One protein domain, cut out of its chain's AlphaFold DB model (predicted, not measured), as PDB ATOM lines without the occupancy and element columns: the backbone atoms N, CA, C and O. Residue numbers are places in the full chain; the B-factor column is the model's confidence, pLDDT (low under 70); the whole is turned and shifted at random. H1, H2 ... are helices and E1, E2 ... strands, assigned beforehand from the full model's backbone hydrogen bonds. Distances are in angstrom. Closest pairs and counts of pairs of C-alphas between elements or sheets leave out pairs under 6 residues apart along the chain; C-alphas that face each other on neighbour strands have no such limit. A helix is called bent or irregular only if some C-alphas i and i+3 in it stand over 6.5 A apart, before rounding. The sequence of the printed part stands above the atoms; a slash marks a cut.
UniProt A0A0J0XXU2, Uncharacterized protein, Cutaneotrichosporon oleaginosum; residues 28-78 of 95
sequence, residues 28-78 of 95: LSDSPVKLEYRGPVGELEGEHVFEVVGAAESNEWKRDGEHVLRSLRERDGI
ATOM      1  N   LEU A  28       7.836  17.599  -4.494       85.81
ATOM      2  CA  LEU A  28       7.770  17.248  -3.075       85.81
ATOM      3  C   LEU A  28       8.393  15.886  -2.748       85.81
ATOM      4  O   LEU A  28       8.549  15.566  -1.573       85.81
ATOM      5  N   SER A  29       8.795  15.105  -3.754       84.62
ATOM      6  CA  SER A  29       9.315  13.746  -3.551       84.62
ATOM      7  C   SER A  29      10.682  13.727  -2.854       84.62
ATOM      8  O   SER A  29      10.972  12.796  -2.113       84.62
ATOM      9  N   ASP A  30      11.480  14.786  -3.022       81.56
ATOM     10  CA  ASP A  30      12.759  15.012  -2.324       81.56
ATOM     11  C   ASP A  30      12.576  15.702  -0.952       81.56
ATOM     12  O   ASP A  30      13.454  16.374  -0.422       81.56
ATOM     13  N   SER A  31      11.366  15.698  -0.395       80.38
ATOM     14  CA  SER A  31      11.136  16.243   0.946       80.38
ATOM     15  C   SER A  31      11.798  15.348   2.005       80.38
ATOM     16  O   SER A  31      11.761  14.124   1.873       80.38
ATOM     17  N   PRO A  32      12.346  15.916   3.099       78.94
ATOM     18  CA  PRO A  32      12.860  15.132   4.229       78.94
ATOM     19  C   PRO A  32      11.785  14.249   4.887       78.94
ATOM     20  O   PRO A  32      12.111  13.314   5.612       78.94
ATOM     21  N   VAL A  33      10.505  14.534   4.628       83.00
ATOM     22  CA  VAL A  33       9.373  13.691   5.021       83.00
ATOM     23  C   VAL A  33       8.610  13.211   3.798       83.00
ATOM     24  O   VAL A  33       8.454  13.947   2.822       83.00
ATOM     25  N   LYS A  34       8.061  11.998   3.881       86.44
ATOM     26  CA  LYS A  34       7.187  11.464   2.841       86.44
ATOM     27  C   LYS A  34       5.841  12.185   2.881       86.44
ATOM     28  O   LYS A  34       5.156  12.165   3.902       86.44
ATOM     29  N   LEU A  35       5.466  12.795   1.760       87.06
ATOM     30  CA  LEU A  35       4.199  13.499   1.590       87.06
ATOM     31  C   LEU A  35       3.300  12.725   0.628       87.06
ATOM     32  O   LEU A  35       3.711  12.398  -0.481       87.06
ATOM     33  N   GLU A  36       2.073  12.433   1.050       88.69
ATOM     34  CA  GLU A  36       1.064  11.772   0.220       88.69
ATOM     35  C   GLU A  36      -0.074  12.739  -0.093       88.69
ATOM     36  O   GLU A  36      -0.688  13.306   0.810       88.69
ATOM     37  N   TYR A  37      -0.362  12.943  -1.377       88.56
ATOM     38  CA  TYR A  37      -1.418  13.860  -1.793       88.56
ATOM     39  C   TYR A  37      -2.801  13.337  -1.382       88.56
ATOM     40  O   TYR A  37      -3.186  12.213  -1.706       88.56
ATOM     41  N   ARG A  38      -3.568  14.174  -0.678       87.75
ATOM     42  CA  ARG A  38      -4.913  13.866  -0.165       87.75
ATOM     43  C   ARG A  38      -6.036  14.592  -0.901       87.75
ATOM     44  O   ARG A  38      -7.207  14.286  -0.671       87.75
ATOM     45  N   GLY A  39      -5.700  15.520  -1.791       86.88
ATOM     46  CA  GLY A  39      -6.667  16.257  -2.599       86.88
ATOM     47  C   GLY A  39      -6.587  17.774  -2.414       86.88
ATOM     48  O   GLY A  39      -5.736  18.263  -1.672       86.88
ATOM     49  N   PRO A  40      -7.451  18.523  -3.111       86.25
ATOM     50  CA  PRO A  40      -7.520  19.973  -2.991       86.25
ATOM     51  C   PRO A  40      -8.252  20.416  -1.714       86.25
ATOM     52  O   PRO A  40      -9.055  19.672  -1.144       86.25
ATOM     53  N   VAL A  41      -8.018  21.656  -1.281       83.25
ATOM     54  CA  VAL A  41      -8.789  22.275  -0.190       83.25
ATOM     55  C   VAL A  41     -10.114  22.811  -0.735       83.25
ATOM     56  O   VAL A  41     -10.206  23.931  -1.234       83.25
ATOM     57  N   GLY A  42     -11.175  22.013  -0.610       77.31
ATOM     58  CA  GLY A  42     -12.509  22.403  -1.072       77.31
ATOM     59  C   GLY A  42     -12.549  22.604  -2.590       77.31
ATOM     60  O   GLY A  42     -12.204  21.692  -3.335       77.31
ATOM     61  N   GLU A  43     -12.989  23.786  -3.028       76.31
ATOM     62  CA  GLU A  43     -13.058  24.193  -4.443       76.31
ATOM     63  C   GLU A  43     -11.987  25.239  -4.810       76.31
ATOM     64  O   GLU A  43     -12.060  25.851  -5.872       76.31
ATOM     65  N   LEU A  44     -11.010  25.481  -3.928       76.06
ATOM     66  CA  LEU A  44      -9.978  26.487  -4.159       76.06
ATOM     67  C   LEU A  44      -8.910  25.960  -5.124       76.06
ATOM     68  O   LEU A  44      -8.296  24.916  -4.893       76.06
ATOM     69  N   GLU A  45      -8.677  26.704  -6.202       78.50
ATOM     70  CA  GLU A  45      -7.597  26.423  -7.144       78.50
ATOM     71  C   GLU A  45      -6.239  26.774  -6.524       78.50
ATOM     72  O   GLU A  45      -6.073  27.829  -5.917       78.50
ATOM     73  N   GLY A  46      -5.267  25.874  -6.684       85.19
ATOM     74  CA  GLY A  46      -3.910  26.038  -6.154       85.19
ATOM     75  C   GLY A  46      -3.733  25.675  -4.677       85.19
ATOM     76  O   GLY A  46      -2.624  25.765  -4.159       85.19
ATOM     77  N   GLU A  47      -4.787  25.225  -3.996       89.12
ATOM     78  CA  GLU A  47      -4.730  24.845  -2.584       89.12
ATOM     79  C   GLU A  47      -4.781  23.320  -2.443       89.12
ATOM     80  O   GLU A  47      -5.756  22.666  -2.825       89.12
ATOM     81  N   HIS A  48      -3.736  22.734  -1.864       89.69
ATOM     82  CA  HIS A  48      -3.518  21.290  -1.846       89.69
ATOM     83  C   HIS A  48      -3.288  20.759  -0.432       89.69
ATOM     84  O   HIS A  48      -2.614  21.379   0.387       89.69
ATOM     85  N   VAL A  49      -3.813  19.570  -0.149       89.62
ATOM     86  CA  VAL A  49      -3.608  18.852   1.111       89.62
ATOM     87  C   VAL A  49      -2.675  17.678   0.878       89.62
ATOM     88  O   VAL A  49      -2.936  16.817   0.036       89.62
ATOM     89  N   PHE A  50      -1.622  17.608   1.683       89.50
ATOM     90  CA  PHE A  50      -0.713  16.474   1.757       89.50
ATOM     91  C   PHE A  50      -0.716  15.898   3.168       89.50
ATOM     92  O   PHE A  50      -0.773  16.634   4.148       89.50
ATOM     93  N   GLU A  51      -0.652  14.583   3.288       87.50
ATOM     94  CA  GLU A  51      -0.423  13.904   4.557       87.50
ATOM     95  C   GLU A  51       1.062  13.606   4.732       87.50
ATOM     96  O   GLU A  51       1.722  13.140   3.805       87.50
ATOM     97  N   VAL A  52       1.574  13.836   5.937       86.62
ATOM     98  CA  VAL A  52       2.913  13.405   6.334       86.62
ATOM     99  C   VAL A  52       2.851  11.929   6.712       86.62
ATOM    100  O   VAL A  52       2.329  11.569   7.765       86.62
ATOM    101  N   VAL A  53       3.399  11.060   5.865       82.31
ATOM    102  CA  VAL A  53       3.392   9.608   6.073       82.31
ATOM    103  C   VAL A  53       4.700   9.171   6.730       82.31
ATOM    104  O   VAL A  53       5.784   9.589   6.332       82.31
ATOM    105  N   GLY A  54       4.613   8.307   7.744       70.69
ATOM    106  CA  GLY A  54       5.778   7.691   8.394       70.69
ATOM    107  C   GLY A  54       6.469   8.533   9.473       70.69
ATOM    108  O   GLY A  54       7.215   7.970  10.260       70.69
ATOM    109  N   ALA A  55       6.182   9.838   9.568       63.09
ATOM    110  CA  ALA A  55       6.681  10.714  10.640       63.09
ATOM    111  C   ALA A  55       5.578  11.209  11.605       63.09
ATOM    112  O   ALA A  55       5.876  11.881  12.591       63.09
ATOM    113  N   ALA A  56       4.306  10.885  11.333       55.25
ATOM    114  CA  ALA A  56       3.140  11.452  12.020       55.25
ATOM    115  C   ALA A  56       2.994  11.053  13.502       55.25
ATOM    116  O   ALA A  56       2.356  11.784  14.254       55.25
ATOM    117  N   GLU A  57       3.597   9.943  13.936       55.81
ATOM    118  CA  GLU A  57       3.466   9.456  15.321       55.81
ATOM    119  C   GLU A  57       4.668   9.800  16.217       55.81
ATOM    120  O   GLU A  57       4.610   9.640  17.438       55.81
ATOM    121  N   SER A  58       5.750  10.327  15.644       52.03
ATOM    122  CA  SER A  58       6.997  10.538  16.374       52.03
ATOM    123  C   SER A  58       7.161  11.979  16.859       52.03
ATOM    124  O   SER A  58       6.830  12.945  16.173       52.03
ATOM    125  N   ASN A  59       7.803  12.147  18.020       58.31
ATOM    126  CA  ASN A  59       8.325  13.434  18.518       58.31
ATOM    127  C   ASN A  59       9.201  14.199  17.495       58.31
ATOM    128  O   ASN A  59       9.497  15.373  17.709       58.31
ATOM    129  N   GLU A  60       9.600  13.539  16.408       59.34
ATOM    130  CA  GLU A  60      10.297  14.071  15.236       59.34
ATOM    131  C   GLU A  60       9.501  15.188  14.546       59.34
ATOM    132  O   GLU A  60      10.033  16.280  14.389       59.34
ATOM    133  N   TRP A  61       8.199  15.028  14.258       72.12
ATOM    134  CA  TRP A  61       7.427  16.126  13.642       72.12
ATOM    135  C   TRP A  61       7.367  17.377  14.533       72.12
ATOM    136  O   TRP A  61       7.458  18.502  14.048       72.12
ATOM    137  N   LYS A  62       7.272  17.203  15.859       68.00
ATOM    138  CA  LYS A  62       7.262  18.330  16.811       68.00
ATOM    139  C   LYS A  62       8.581  19.106  16.840       68.00
ATOM    140  O   LYS A  62       8.575  20.258  17.262       68.00
ATOM    141  N   ARG A  63       9.694  18.483  16.447       70.62
ATOM    142  CA  ARG A  63      11.022  19.113  16.416       70.62
ATOM    143  C   ARG A  63      11.367  19.650  15.033       70.62
ATOM    144  O   ARG A  63      11.844  20.773  14.926       70.62
ATOM    145  N   ASP A  64      11.073  18.876  13.998       77.31
ATOM    146  CA  ASP A  64      11.528  19.132  12.633       77.31
ATOM    147  C   ASP A  64      10.435  19.716  11.730       77.31
ATOM    148  O   ASP A  64      10.734  20.215  10.649       77.31
ATOM    149  N   GLY A  65       9.172  19.735  12.167       81.12
ATOM    150  CA  GLY A  65       8.039  20.196  11.362       81.12
ATOM    151  C   GLY A  65       8.191  21.633  10.859       81.12
ATOM    152  O   GLY A  65       7.884  21.911   9.702       81.12
ATOM    153  N   GLU A  66       8.735  22.548  11.668       84.62
ATOM    154  CA  GLU A  66       9.001  23.919  11.207       84.62
ATOM    155  C   GLU A  66      10.087  23.958  10.120       84.62
ATOM    156  O   GLU A  66       9.964  24.699   9.142       84.62
ATOM    157  N   HIS A  67      11.130  23.136  10.262       86.00
ATOM    158  CA  HIS A  67      12.189  23.026   9.265       86.00
ATOM    159  C   HIS A  67      11.644  22.450   7.955       86.00
ATOM    160  O   HIS A  67      11.897  23.015   6.895       86.00
ATOM    161  N   VAL A  68      10.807  21.410   8.030       86.06
ATOM    162  CA  VAL A  68      10.101  20.853   6.869       86.06
ATOM    163  C   VAL A  68       9.278  21.935   6.173       86.06
ATOM    164  O   VAL A  68       9.449  22.152   4.979       86.06
ATOM    165  N   LEU A  69       8.420  22.658   6.901       88.44
ATOM    166  CA  LEU A  69       7.578  23.710   6.315       88.44
ATOM    167  C   LEU A  69       8.397  24.815   5.648       88.44
ATOM    168  O   LEU A  69       7.991  25.337   4.611       88.44
ATOM    169  N   ARG A  70       9.542  25.177   6.229       88.56
ATOM    170  CA  ARG A  70      10.457  26.160   5.647       88.56
ATOM    171  C   ARG A  70      11.047  25.651   4.336       88.56
ATOM    172  O   ARG A  70      10.884  26.321   3.321       88.56
ATOM    173  N   SER A  71      11.597  24.440   4.342       87.56
ATOM    174  CA  SER A  71      12.156  23.797   3.152       87.56
ATOM    175  C   SER A  71      11.121  23.600   2.045       87.56
ATOM    176  O   SER A  71      11.476  23.598   0.873       87.56
ATOM    177  N   LEU A  72       9.835  23.443   2.389       87.69
ATOM    178  CA  LEU A  72       8.739  23.412   1.416       87.69
ATOM    179  C   LEU A  72       8.504  24.785   0.776       87.69
ATOM    180  O   LEU A  72       8.377  24.873  -0.439       87.69
ATOM    181  N   ARG A  73       8.484  25.863   1.566       89.12
ATOM    182  CA  ARG A  73       8.274  27.236   1.063       89.12
ATOM    183  C   ARG A  73       9.427  27.749   0.203       89.12
ATOM    184  O   ARG A  73       9.231  28.654  -0.593       89.12
ATOM    185  N   GLU A  74      10.619  27.190   0.373       88.50
ATOM    186  CA  GLU A  74      11.793  27.512  -0.446       88.50
ATOM    187  C   GLU A  74      11.759  26.836  -1.829       88.50
ATOM    188  O   GLU A  74      12.587  27.152  -2.684       88.50
ATOM    189  N   ARG A  75      10.809  25.921  -2.082       86.62
ATOM    190  CA  ARG A  75      10.670  25.262  -3.386       86.62
ATOM    191  C   ARG A  75       9.955  26.167  -4.378       86.62
ATOM    192  O   ARG A  75       8.913  26.753  -4.094       86.62
ATOM    193  N   ASP A  76      10.497  26.202  -5.587       84.94
ATOM    194  CA  ASP A  76       9.913  26.933  -6.702       84.94
ATOM    195  C   ASP A  76       8.480  26.450  -6.995       84.94
ATOM    196  O   ASP A  76       8.209  25.244  -7.045       84.94
ATOM    197  N   GLY A  77       7.566  27.406  -7.165       84.75
ATOM    198  CA  GLY A  77       6.142  27.162  -7.388       84.75
ATOM    199  C   GLY A  77       5.295  27.023  -6.120       84.75
ATOM    200  O   GLY A  77       4.068  27.027  -6.234       84.75
ATOM    201  N   ILE A  78       5.891  26.946  -4.923       89.44
ATOM    202  CA  ILE A  78       5.161  26.931  -3.646       89.44
ATOM    203  C   ILE A  78       5.066  28.355  -3.094       89.44
ATOM    204  O   ILE A  78       6.070  29.025  -2.877       89.44
TER     205      ILE A  78
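AT A GLANCE: This is residues 28 to 78 of the 95 residues of an uncharacterized protein of Cutaneotrichosporon oleaginosum (UniProt A0A0J0XXU2). A two-stranded hairpin, E1 and E2, makes one arm of an open V, and a single helix, H1, makes the other; the chain turns at residues 54 to 58, beyond the end of E2, and H1 folds back from there. The hairpin's turn, residues 41 to 46, lies at the far end of its arm. The printed part has 51 residues with two named strands and then one named helix, in the order E1, E2, H1; the sheet, order E1 - E2, is antiparallel, and the class is mixed, helices and strands. The whole is only just compact, close to loose, with a radius of gyration of the C-alphas of 11.7 A, and spans 33 by 22 by 17 A.

IN THESE COORDINATES: E1 is residues 34 to 40, 18.0 A long from first to last C-alpha, and begins at C-alpha 34 at (7.187, 11.464, 2.841). E2 is residues 47 to 53, 19.3 A long. H1 is residues 59 to 73, 22.3 A long, and ends at C-alpha 73 at (8.274, 27.236, 1.063). It is irregular: C-alphas 63 and 66 are 7.4 A apart.

HOW THE PARTS SIT: E1 and E2 form a hairpin of antiparallel strands, with 147 degrees between their directions. The C-alphas of Pro 40 and His 48, which face each other, are 4.4 A apart. Within hydrogen-bond range are N 38 and O 49 at 2.8 A, and N 53 and O 34 at 2.9 A. E1 and H1 are apart. In H1, 9 of 11 O i to N i+4 pairs are within hydrogen-bond range.

THE WHOLE: The two farthest C-alphas, of Glu 43 and Asn 59, are 33.2 A apart. The printed part has no cut. The link from E1 to E2 is short, with 6 residues, and that from E2 to H1 is tight, with 5. The mean pLDDT of the printed part is 80.6; residues 55 to 60 and residue 62 are under 70.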